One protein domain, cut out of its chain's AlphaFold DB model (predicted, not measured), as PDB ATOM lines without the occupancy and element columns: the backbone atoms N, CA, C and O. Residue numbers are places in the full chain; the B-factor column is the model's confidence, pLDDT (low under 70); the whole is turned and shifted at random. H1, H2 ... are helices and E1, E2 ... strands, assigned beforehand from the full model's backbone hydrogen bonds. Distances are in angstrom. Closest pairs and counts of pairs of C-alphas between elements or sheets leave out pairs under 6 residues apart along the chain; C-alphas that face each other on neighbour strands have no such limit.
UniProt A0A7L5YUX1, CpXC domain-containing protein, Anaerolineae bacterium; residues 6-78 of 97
ATOM      1  N   ALA A   6      -3.951 -21.824   4.066       96.31
ATOM      2  CA  ALA A   6      -3.698 -22.843   3.056       96.31
ATOM      3  C   ALA A   6      -2.813 -22.276   1.944       96.31
ATOM      4  O   ALA A   6      -3.010 -21.148   1.495       96.31
ATOM      5  N   GLN A   7      -1.860 -23.084   1.487       95.75
ATOM      6  CA  GLN A   7      -1.023 -22.773   0.339       95.75
ATOM      7  C   GLN A   7      -1.513 -23.550  -0.883       95.75
ATOM      8  O   GLN A   7      -1.533 -24.779  -0.862       95.75
ATOM      9  N   GLU A   8      -1.849 -22.840  -1.956       95.88
ATOM     10  CA  GLU A   8      -2.123 -23.444  -3.262       95.88
ATOM     11  C   GLU A   8      -0.814 -23.895  -3.917       95.88
ATOM     12  O   GLU A   8       0.160 -23.137  -3.977       95.88
ATOM     13  N   THR A   9      -0.760 -25.141  -4.386       94.75
ATOM     14  CA  THR A   9       0.423 -25.680  -5.064       94.75
ATOM     15  C   THR A   9       0.060 -26.734  -6.109       94.75
ATOM     16  O   THR A   9      -1.058 -27.259  -6.134       94.75
ATOM     17  N   ASP A  10       1.017 -27.022  -6.987       96.06
ATOM     18  CA  ASP A  10       0.842 -27.905  -8.134       96.06
ATOM     19  C   ASP A  10       1.219 -29.333  -7.756       96.06
ATOM     20  O   ASP A  10       2.299 -29.597  -7.222       96.06
ATOM     21  N   PHE A  11       0.355 -30.275  -8.113       95.44
ATOM     22  CA  PHE A  11       0.573 -31.698  -7.904       95.44
ATOM     23  C   PHE A  11       0.549 -32.455  -9.220       95.44
ATOM     24  O   PHE A  11      -0.183 -32.114 -10.148       95.44
ATOM     25  N   VAL A  12       1.320 -33.541  -9.270       96.62
ATOM     26  CA  VAL A  12       1.274 -34.527 -10.351       96.62
ATOM     27  C   VAL A  12       0.786 -35.842  -9.762       96.62
ATOM     28  O   VAL A  12       1.393 -36.374  -8.832       96.62
ATOM     29  N   CYS A  13      -0.319 -36.374 -10.281       96.19
ATOM     30  CA  CYS A  13      -0.824 -37.670  -9.839       96.19
ATOM     31  C   CYS A  13       0.133 -38.795 -10.282       96.19
ATOM     32  O   CYS A  13       0.344 -38.949 -11.484       96.19
ATOM     33  N   PRO A  14       0.646 -39.645  -9.373       94.38
ATOM     34  CA  PRO A  14       1.556 -40.731  -9.745       94.38
ATOM     35  C   PRO A  14       0.870 -41.873 -10.515       94.38
ATOM     36  O   PRO A  14       1.555 -42.694 -11.109       94.38
ATOM     37  N   ALA A  15      -0.468 -41.944 -10.502       96.75
ATOM     38  CA  ALA A  15      -1.225 -43.012 -11.157       96.75
ATOM     39  C   ALA A  15      -1.638 -42.692 -12.605       96.75
ATOM     40  O   ALA A  15      -1.792 -43.604 -13.408       96.75
ATOM     41  N   CYS A  16      -1.865 -41.417 -12.941       96.75
ATOM     42  CA  CYS A  16      -2.349 -41.015 -14.273       96.75
ATOM     43  C   CYS A  16      -1.636 -39.789 -14.862       96.75
ATOM     44  O   CYS A  16      -2.083 -39.255 -15.880       96.75
ATOM     45  N   GLU A  17      -0.594 -39.299 -14.181       97.12
ATOM     46  CA  GLU A  17       0.252 -38.159 -14.570       97.12
ATOM     47  C   GLU A  17      -0.491 -36.825 -14.746       97.12
ATOM     48  O   GLU A  17       0.072 -35.827 -15.199       97.12
ATOM     49  N   HIS A  18      -1.764 -36.762 -14.349       97.25
ATOM     50  CA  HIS A  18      -2.544 -35.537 -14.411       97.25
ATOM     51  C   HIS A  18      -1.994 -34.495 -13.438       97.25
ATOM     52  O   HIS A  18      -1.797 -34.784 -12.253       97.25
ATOM     53  N   ARG A  19      -1.774 -33.283 -13.953       97.19
ATOM     54  CA  ARG A  19      -1.382 -32.115 -13.166       97.19
ATOM     55  C   ARG A  19      -2.626 -31.397 -12.669       97.19
ATOM     56  O   ARG A  19      -3.534 -31.162 -13.460       97.19
ATOM     57  N   PHE A  20      -2.663 -31.059 -11.389       96.69
ATOM     58  CA  PHE A  20      -3.784 -30.343 -10.787       96.69
ATOM     59  C   PHE A  20      -3.302 -29.429  -9.660       96.69
ATOM     60  O   PHE A  20      -2.245 -29.661  -9.075       96.69
ATOM     61  N   HIS A  21      -4.093 -28.403  -9.365       95.69
ATOM     62  CA  HIS A  21      -3.850 -27.468  -8.270       95.69
ATOM     63  C   HIS A  21      -4.692 -27.873  -7.061       95.69
ATOM     64  O   HIS A  21      -5.854 -28.259  -7.222       95.69
ATOM     65  N   ALA A  22      -4.112 -27.809  -5.866       95.56
ATOM     66  CA  ALA A  22      -4.847 -28.012  -4.625       95.56
ATOM     67  C   ALA A  22      -4.230 -27.220  -3.465       95.56
ATOM     68  O   ALA A  22      -3.007 -27.082  -3.367       95.56
ATOM     69  N   GLY A  23      -5.091 -26.778  -2.549       95.25
ATOM     70  CA  GLY A  23      -4.694 -26.130  -1.308       95.25
ATOM     71  C   GLY A  23      -4.213 -27.130  -0.257       95.25
ATOM     72  O   GLY A  23      -4.889 -28.115   0.047       95.25
ATOM     73  N   VAL A  24      -3.056 -26.851   0.344       95.88
ATOM     74  CA  VAL A  24      -2.509 -27.585   1.491       95.88
ATOM     75  C   VAL A  24      -2.561 -26.702   2.730       95.88
ATOM     76  O   VAL A  24      -1.938 -25.642   2.771       95.88
ATOM     77  N   TRP A  25      -3.272 -27.147   3.765       96.56
ATOM     78  CA  TRP A  25      -3.353 -26.437   5.043       96.56
ATOM     79  C   TRP A  25      -2.031 -26.509   5.803       96.56
ATOM     80  O   TRP A  25      -1.590 -27.598   6.166       96.56
ATOM     81  N   LEU A  26      -1.415 -25.356   6.072       96.06
ATOM     82  CA  LEU A  26      -0.150 -25.264   6.813       96.06
ATOM     83  C   LEU A  26      -0.350 -24.714   8.225       96.06
ATOM     84  O   LEU A  26       0.363 -25.114   9.142       96.06
ATOM     85  N   ILE A  27      -1.319 -23.813   8.403       96.44
ATOM     86  CA  ILE A  27      -1.684 -23.246   9.703       96.44
ATOM     87  C   ILE A  27      -3.176 -23.478   9.916       96.44
ATOM     88  O   ILE A  27      -3.985 -23.129   9.055       96.44
ATOM     89  N   VAL A  28      -3.537 -24.060  11.055       96.81
ATOM     90  CA  VAL A  28      -4.932 -24.287  11.448       96.81
ATOM     91  C   VAL A  28      -5.162 -23.656  12.811       96.81
ATOM     92  O   VAL A  28      -4.484 -24.000  13.778       96.81
ATOM     93  N   ASP A  29      -6.127 -22.746  12.893       96.38
ATOM     94  CA  ASP A  29      -6.663 -22.269  14.165       96.38
ATOM     95  C   ASP A  29      -7.748 -23.240  14.638       96.38
ATOM     96  O   ASP A  29      -8.780 -23.419  13.990       96.38
ATOM     97  N   ALA A  30      -7.492 -23.904  15.762       94.50
ATOM     98  CA  ALA A  30      -8.359 -24.939  16.304       94.50
ATOM     99  C   ALA A  30      -9.701 -24.402  16.820       94.50
ATOM    100  O   ALA A  30     -10.667 -25.161  16.866       94.50
ATOM    101  N   ALA A  31      -9.769 -23.123  17.204       93.88
ATOM    102  CA  ALA A  31     -11.017 -22.488  17.612       93.88
ATOM    103  C   ALA A  31     -11.837 -22.036  16.397       93.88
ATOM    104  O   ALA A  31     -13.062 -22.109  16.419       93.88
ATOM    105  N   GLU A  32     -11.166 -21.604  15.326       94.94
ATOM    106  CA  GLU A  32     -11.822 -21.166  14.090       94.94
ATOM    107  C   GLU A  32     -12.307 -22.343  13.224       94.94
ATOM    108  O   GLU A  32     -13.375 -22.269  12.616       94.94
ATOM    109  N   ARG A  33     -11.518 -23.423  13.137       95.06
ATOM    110  CA  ARG A  33     -11.718 -24.534  12.186       95.06
ATOM    111  C   ARG A  33     -11.629 -25.910  12.861       95.06
ATOM    112  O   ARG A  33     -10.712 -26.687  12.569       95.06
ATOM    113  N   PRO A  34     -12.579 -26.263  13.748       94.75
ATOM    114  CA  PRO A  34     -12.588 -27.566  14.420       94.75
ATOM    115  C   PRO A  34     -12.754 -28.748  13.446       94.75
ATOM    116  O   PRO A  34     -12.314 -29.861  13.732       94.75
ATOM    117  N   ASP A  35     -13.333 -28.513  12.267       95.94
ATOM    118  CA  ASP A  35     -13.435 -29.479  11.172       95.94
ATOM    119  C   ASP A  35     -12.054 -29.910  10.649       95.94
ATOM    120  O   ASP A  35     -11.799 -31.104  10.466       95.94
ATOM    121  N   LEU A  36     -11.134 -28.956  10.467       95.38
ATOM    122  CA  LEU A  36      -9.763 -29.232  10.033       95.38
ATOM    123  C   LEU A  36      -8.968 -29.950  11.130       95.38
ATOM    124  O   LEU A  36      -8.155 -30.824  10.828       95.38
ATOM    125  N   VAL A  37      -9.245 -29.652  12.405       95.19
ATOM    126  CA  VAL A  37      -8.664 -30.380  13.546       95.19
ATOM    127  C   VAL A  37      -9.072 -31.851  13.513       95.19
ATOM    128  O   VAL A  37      -8.218 -32.729  13.619       95.19
ATOM    129  N   ALA A  38     -10.361 -32.140  13.314       95.56
ATOM    130  CA  ALA A  38     -10.849 -33.514  13.223       95.56
ATOM    131  C   ALA A  38     -10.200 -34.276  12.053       95.56
ATOM    132  O   ALA A  38      -9.830 -35.445  12.192       95.56
ATOM    133  N   GLN A  39      -9.991 -33.606  10.915       95.00
ATOM    134  CA  GLN A  39      -9.260 -34.179   9.784       95.00
ATOM    135  C   GLN A  39      -7.780 -34.418  10.098       95.00
ATOM    136  O   GLN A  39      -7.240 -35.446   9.686       95.00
ATOM    137  N   ALA A  40      -7.125 -33.513  10.830       93.19
ATOM    138  CA  ALA A  40      -5.729 -33.663  11.241       93.19
ATOM    139  C   ALA A  40      -5.551 -34.868  12.173       93.19
ATOM    140  O   ALA A  40      -4.708 -35.725  11.918       93.19
ATOM    141  N   VAL A  41      -6.406 -34.982  13.196       92.00
ATOM    142  CA  VAL A  41      -6.427 -36.124  14.126       92.00
ATOM    143  C   VAL A  41      -6.711 -37.432  13.384       92.00
ATOM    144  O   VAL A  41      -6.102 -38.457  13.676       92.00
ATOM    145  N   GLY A  42      -7.593 -37.400  12.383       92.31
ATOM    146  CA  GLY A  42      -7.896 -38.550  11.531       92.31
ATOM    147  C   GLY A  42      -6.847 -38.868  10.459       92.31
ATOM    148  O   GLY A  42      -7.086 -39.778   9.666       92.31
ATOM    149  N   GLY A  43      -5.740 -38.118  10.372       89.81
ATOM    150  CA  GLY A  43      -4.693 -38.307   9.358       89.81
ATOM    151  C   GLY A  43      -5.122 -37.972   7.924       89.81
ATOM    152  O   GLY A  43      -4.473 -38.396   6.972       89.81
ATOM    153  N   ARG A  44      -6.224 -37.233   7.754       93.81
ATOM    154  CA  ARG A  44      -6.854 -36.937   6.457       93.81
ATOM    155  C   ARG A  44      -6.618 -35.516   5.950       93.81
ATOM    156  O   ARG A  44      -6.803 -35.290   4.762       93.81
ATOM    157  N   LEU A  45      -6.164 -34.590   6.801       95.25
ATOM    158  CA  LEU A  45      -6.005 -33.170   6.441       95.25
ATOM    159  C   LEU A  45      -5.125 -32.945   5.201       95.25
ATOM    160  O   LEU A  45      -5.394 -32.056   4.401       95.25
ATOM    161  N   HIS A  46      -4.079 -33.756   5.033       95.31
ATOM    162  CA  HIS A  46      -3.168 -33.688   3.883       95.31
ATOM    163  C   HIS A  46      -3.384 -34.832   2.890       95.31
ATOM    164  O   HIS A  46      -2.468 -35.213   2.164       95.31
ATOM    165  N   THR A  47      -4.585 -35.414   2.862       95.12
ATOM    166  CA  THR A  47      -4.973 -36.388   1.836       95.12
ATOM    167  C   THR A  47      -5.596 -35.660   0.654       95.12
ATOM    168  O   THR A  47      -6.634 -35.018   0.786       95.12
ATOM    169  N   LEU A  48      -4.982 -35.793  -0.518       94.88
ATOM    170  CA  LEU A  48      -5.495 -35.249  -1.770       94.88
ATOM    171  C   LEU A  48      -6.126 -36.348  -2.615       94.88
ATOM    172  O   LEU A  48      -5.646 -37.482  -2.639       94.88
ATOM    173  N   THR A  49      -7.180 -35.988  -3.343       96.19
ATOM    174  CA  THR A  49      -7.841 -36.861  -4.320       96.19
ATOM    175  C   THR A  49      -7.592 -36.313  -5.714       96.19
ATOM    176  O   THR A  49      -7.899 -35.155  -5.988       96.19
ATOM    177  N   CYS A  50      -7.044 -37.134  -6.610       96.56
ATOM    178  CA  CYS A  50      -6.867 -36.734  -8.000       96.56
ATOM    179  C   CYS A  50      -8.240 -36.535  -8.672       96.56
ATOM    180  O   CYS A  50      -9.040 -37.473  -8.674       96.56
ATOM    181  N   PRO A  51      -8.512 -35.384  -9.315       96.81
ATOM    182  CA  PRO A  51      -9.805 -35.133  -9.954       96.81
ATOM    183  C   PRO A  51     -10.038 -35.982 -11.214       96.81
ATOM    184  O   PRO A  51     -11.170 -36.083 -11.674       96.81
ATOM    185  N   ARG A  52      -8.984 -36.591 -11.781       97.31
ATOM    186  CA  ARG A  52      -9.065 -37.373 -13.025       97.31
ATOM    187  C   ARG A  52      -9.299 -38.866 -12.802       97.31
ATOM    188  O   ARG A  52     -10.106 -39.456 -13.506       97.31
ATOM    189  N   CYS A  53      -8.555 -39.492 -11.890       96.69
ATOM    190  CA  CYS A  53      -8.630 -40.941 -11.654       96.69
ATOM    191  C   CYS A  53      -9.130 -41.312 -10.254       96.69
ATOM    192  O   CYS A  53      -9.178 -42.493  -9.929       96.69
ATOM    193  N   HIS A  54      -9.458 -40.323  -9.415       96.88
ATOM    194  CA  HIS A  54      -9.923 -40.499  -8.034       96.88
ATOM    195  C   HIS A  54      -8.948 -41.220  -7.093       96.88
ATOM    196  O   HIS A  54      -9.301 -41.529  -5.957       96.88
ATOM    197  N   GLN A  55      -7.699 -41.429  -7.518       96.31
ATOM    198  CA  GLN A  55      -6.656 -41.947  -6.642       96.31
ATOM    199  C   GLN A  55      -6.386 -40.956  -5.506       96.31
ATOM    200  O   GLN A  55      -6.169 -39.763  -5.746       96.31
ATOM    201  N   THR A  56      -6.347 -41.467  -4.278       95.75
ATOM    202  CA  THR A  56      -6.004 -40.699  -3.079       95.75
ATOM    203  C   THR A  56      -4.531 -40.860  -2.720       95.75
ATOM    204  O   THR A  56      -3.985 -41.962  -2.821       95.75
ATOM    205  N   GLY A  57      -3.898 -39.789  -2.247       92.25
ATOM    206  CA  GLY A  57      -2.519 -39.806  -1.761       92.25
ATOM    207  C   GLY A  57      -2.300 -38.810  -0.629       92.25
ATOM    208  O   GLY A  57      -2.915 -37.747  -0.607       92.25
ATOM    209  N   ALA A  58      -1.425 -39.161   0.312       92.00
ATOM    210  CA  ALA A  58      -1.004 -38.254   1.372       92.00
ATOM    211  C   ALA A  58       0.139 -37.357   0.881       92.00
ATOM    212  O   ALA A  58       1.084 -37.832   0.248       92.00
ATOM    213  N   VAL A  59       0.060 -36.071   1.204       92.06
ATOM    214  CA  VAL A  59       1.126 -35.098   0.976       92.06
ATOM    215  C   VAL A  59       1.893 -34.907   2.275       92.06
ATOM    216  O   VAL A  59       1.313 -34.725   3.341       92.06
ATOM    217  N   ASP A  60       3.216 -34.945   2.178       90.38
ATOM    218  CA  ASP A  60       4.097 -34.652   3.298       90.38
ATOM    219  C   ASP A  60       4.307 -33.136   3.400       90.38
ATOM    220  O   ASP A  60       5.154 -32.566   2.703       90.38
ATOM    221  N   ALA A  61       3.497 -32.491   4.241       92.25
ATOM    222  CA  ALA A  61       3.511 -31.056   4.487       92.25
ATOM    223  C   ALA A  61       3.575 -30.755   5.996       92.25
ATOM    224  O   ALA A  61       3.014 -31.501   6.801       92.25
ATOM    225  N   PRO A  62       4.265 -29.674   6.407       94.25
ATOM    226  CA  PRO A  62       4.275 -29.261   7.804       94.25
ATOM    227  C   PRO A  62       2.896 -28.732   8.223       94.25
ATOM    228  O   PRO A  62       2.191 -28.121   7.422       94.25
ATOM    229  N   LEU A  63       2.537 -28.930   9.491       95.75
ATOM    230  CA  LEU A  63       1.298 -28.420  10.080       95.75
ATOM    231  C   LEU A  63       1.589 -27.700  11.398       95.75
ATOM    232  O   LEU A  63       2.148 -28.292  12.321       95.75
ATOM    233  N   LEU A  64       1.161 -26.444  11.499       96.44
ATOM    234  CA  LEU A  64       1.115 -25.675  12.736       96.44
ATOM    235  C   LEU A  64      -0.337 -25.556  13.205       96.44
ATOM    236  O   LEU A  64      -1.181 -24.978  12.522       96.44
ATOM    237  N   LEU A  65      -0.621 -26.088  14.386       96.19
ATOM    238  CA  LEU A  65      -1.925 -26.000  15.023       96.19
ATOM    239  C   LEU A  65      -1.883 -24.935  16.123       96.19
ATOM    240  O   LEU A  65      -1.172 -25.094  17.117       96.19
ATOM    241  N   TYR A  66      -2.654 -23.866  15.941       96.12
ATOM    242  CA  TYR A  66      -2.857 -22.805  16.921       96.12
ATOM    243  C   TYR A  66      -4.089 -23.099  17.774       96.12
ATOM    244  O   TYR A  66      -5.165 -23.368  17.249       96.12
ATOM    245  N   ARG A  67      -3.925 -23.092  19.099       94.81
ATOM    246  CA  ARG A  67      -4.939 -23.539  20.063       94.81
ATOM    247  C   ARG A  67      -5.160 -22.476  21.144       94.81
ATOM    248  O   ARG A  67      -4.655 -22.631  22.261       94.81
ATOM    249  N   PRO A  68      -5.852 -21.369  20.827       93.69
ATOM    250  CA  PRO A  68      -6.025 -20.267  21.769       93.69
ATOM    251  C   PRO A  68      -6.680 -20.754  23.068       93.69
ATOM    252  O   PRO A  68      -7.671 -21.481  23.043       93.69
ATOM    253  N   GLY A  69      -6.104 -20.375  24.210       93.44
ATOM    254  CA  GLY A  69      -6.597 -20.774  25.535       93.44
ATOM    255  C   GLY A  69      -6.275 -22.214  25.956       93.44
ATOM    256  O   GLY A  69      -6.760 -22.647  26.998       93.44
ATOM    257  N   GLN A  70      -5.467 -22.958  25.190       93.62
ATOM    258  CA  GLN A  70      -4.991 -24.296  25.556       93.62
ATOM    259  C   GLN A  70      -3.473 -24.317  25.767       93.62
ATOM    260  O   GLN A  70      -2.735 -23.599  25.094       93.62
ATOM    261  N   GLU A  71      -2.991 -25.207  26.638       91.56
ATOM    262  CA  GLU A  71      -1.561 -25.491  26.803       91.56
ATOM    263  C   GLU A  71      -1.204 -26.873  26.232       91.56
ATOM    264  O   GLU A  71      -1.878 -27.866  26.524       91.56
ATOM    265  N   PRO A  72      -0.181 -26.969  25.360       91.75
ATOM    266  CA  PRO A  72       0.562 -25.867  24.722       91.75
ATOM    267  C   PRO A  72      -0.262 -25.034  23.712       91.75
ATOM    268  O   PRO A  72      -1.130 -25.559  23.016       91.75
ATOM    269  N   LEU A  73       0.053 -23.742  23.572       94.62
ATOM    270  CA  LEU A  73      -0.642 -22.833  22.641       94.62
ATOM    271  C   LEU A  73      -0.457 -23.229  21.168       94.62
ATOM    272  O   LEU A  73      -1.351 -23.046  20.343       94.62
ATOM    273  N   LEU A  74       0.721 -23.755  20.841       95.12
ATOM    274  CA  LEU A  74       1.113 -24.153  19.498       95.12
ATOM    275  C   LEU A  74       1.555 -25.612  19.515       95.12
ATOM    276  O   LEU A  74       2.349 -26.021  20.363       95.12
ATOM    277  N   LEU A  75       1.069 -26.380  18.547       94.81
ATOM    278  CA  LEU A  75       1.582 -27.708  18.233       94.81
ATOM    279  C   LEU A  75       2.112 -27.704  16.806       94.81
ATOM    280  O   LEU A  75       1.416 -27.283  15.887       94.81
ATOM    281  N   PHE A  76       3.335 -28.187  16.619       94.06
ATOM    282  CA  PHE A  76       3.966 -28.257  15.308       94.06
ATOM    283  C   PHE A  76       4.251 -29.707  14.924       94.06
ATOM    284  O   PHE A  76       4.934 -30.425  15.654       94.06
ATOM    285  N   SER A  77       3.741 -30.121  13.766       91.19
ATOM    286  CA  SER A  77       4.066 -31.390  13.122       91.19
ATOM    287  C   SER A  77       4.983 -31.114  11.930       91.19
ATOM    288  O   SER A  77       4.530 -30.531  10.940       91.19
ATOM    289  N   PRO A  78       6.267 -31.502  11.995       90.50
ATOM    290  CA  PRO A  78       7.203 -31.253  10.912       90.50
ATOM    291  C   PRO A  78       6.917 -32.144   9.702       90.50
ATOM    292  O   PRO A  78       6.421 -33.266   9.821       90.50
TER     293      PRO A  78
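Overview. This is residues 6 to 78 of the 97 residues of the protein "CpXC domain-containing protein" of Anaerolineae bacterium (UniProt A0A7L5YUX1). The model is a rod built on one long strand, E2: E1 pairs with its first part toward one end of the rod and E5, with E6 beyond it, pairs with its last part toward the other, in one curled sheet. Along one side of E2 lie the single short helix H1, which only grazes the sheet, and the small separate hairpin E3 and E4. The printed part has 73 residues, with six named strands and one named helix in the order E1, E2, H1, E3, E4, E5, E6, and is mostly strand; the larger sheet is mixed, in the order E1, E2, E5, E6. It is only just loose, close to compact, with a radius of gyration of the C-alphas of 13.8 A and spans of 45 by 19 by 18 A.

Arrangement. Start with E1, residues 6 to 12, and E2, residues 19 to 29, an antiparallel hairpin at 151 degrees; look for N 7 and O 24, 2.9 A apart, and N 11 and O 20, 2.8 A apart, within hydrogen-bond range. The pairing of E2 is staggered: its residues 19 to 25 pair with E1, and 27 to 29 with E5, residues 63 to 66. E2 and E5 are parallel at 32 degrees, with N 64 and O 26 at 2.8 A. E5 and E6, residues 74 to 77, form an antiparallel hairpin at 168 degrees, with N 65 and O 75 at 2.8 A. From edge strand E1 to edge strand E6 the way across the sheet turns by 119 degrees, and it is curled like part of a barrel. H1, residues 34 to 41, only grazes this sheet with residues 34 to 40; its closest C-alphas to E2 are those of Leu 36 and Val 28, 7.1 A apart. In H1 every O i to N i+4 pair is within hydrogen-bond range. The hairpin of E3, residues 47 to 49, and E4, residues 56 to 58, is antiparallel at 152 degrees, with N 48 and O 57 at 2.8 A. The closest C-alphas of E3 and E2 are those of Leu 48 and Ala 22, 7.8 A apart, while E4 is apart from E2.

Along the chain. Find C-alpha 6 at (-3.698, -22.843, 3.056); from there E1 runs 18.5 A to C-alpha 12. E2 runs 29.5 A from C-alpha 19 at (-1.382, -32.115, -13.166) to C-alpha 29. H1 measures 10.5 A, and the three-residue strands E3 and E4 follow it. E5, four residues, and E6, 10.1 A long, come last; E6 ends at C-alpha 77, (4.066, -31.390, 13.122).

Size, cuts and confidence. The two C-alphas farthest apart are those of Cys 16 and Gly 69, 44.9 A. The printed part has no cut and no long link. The mean pLDDT of the printed part is 94.9, and no printed residue is under 70.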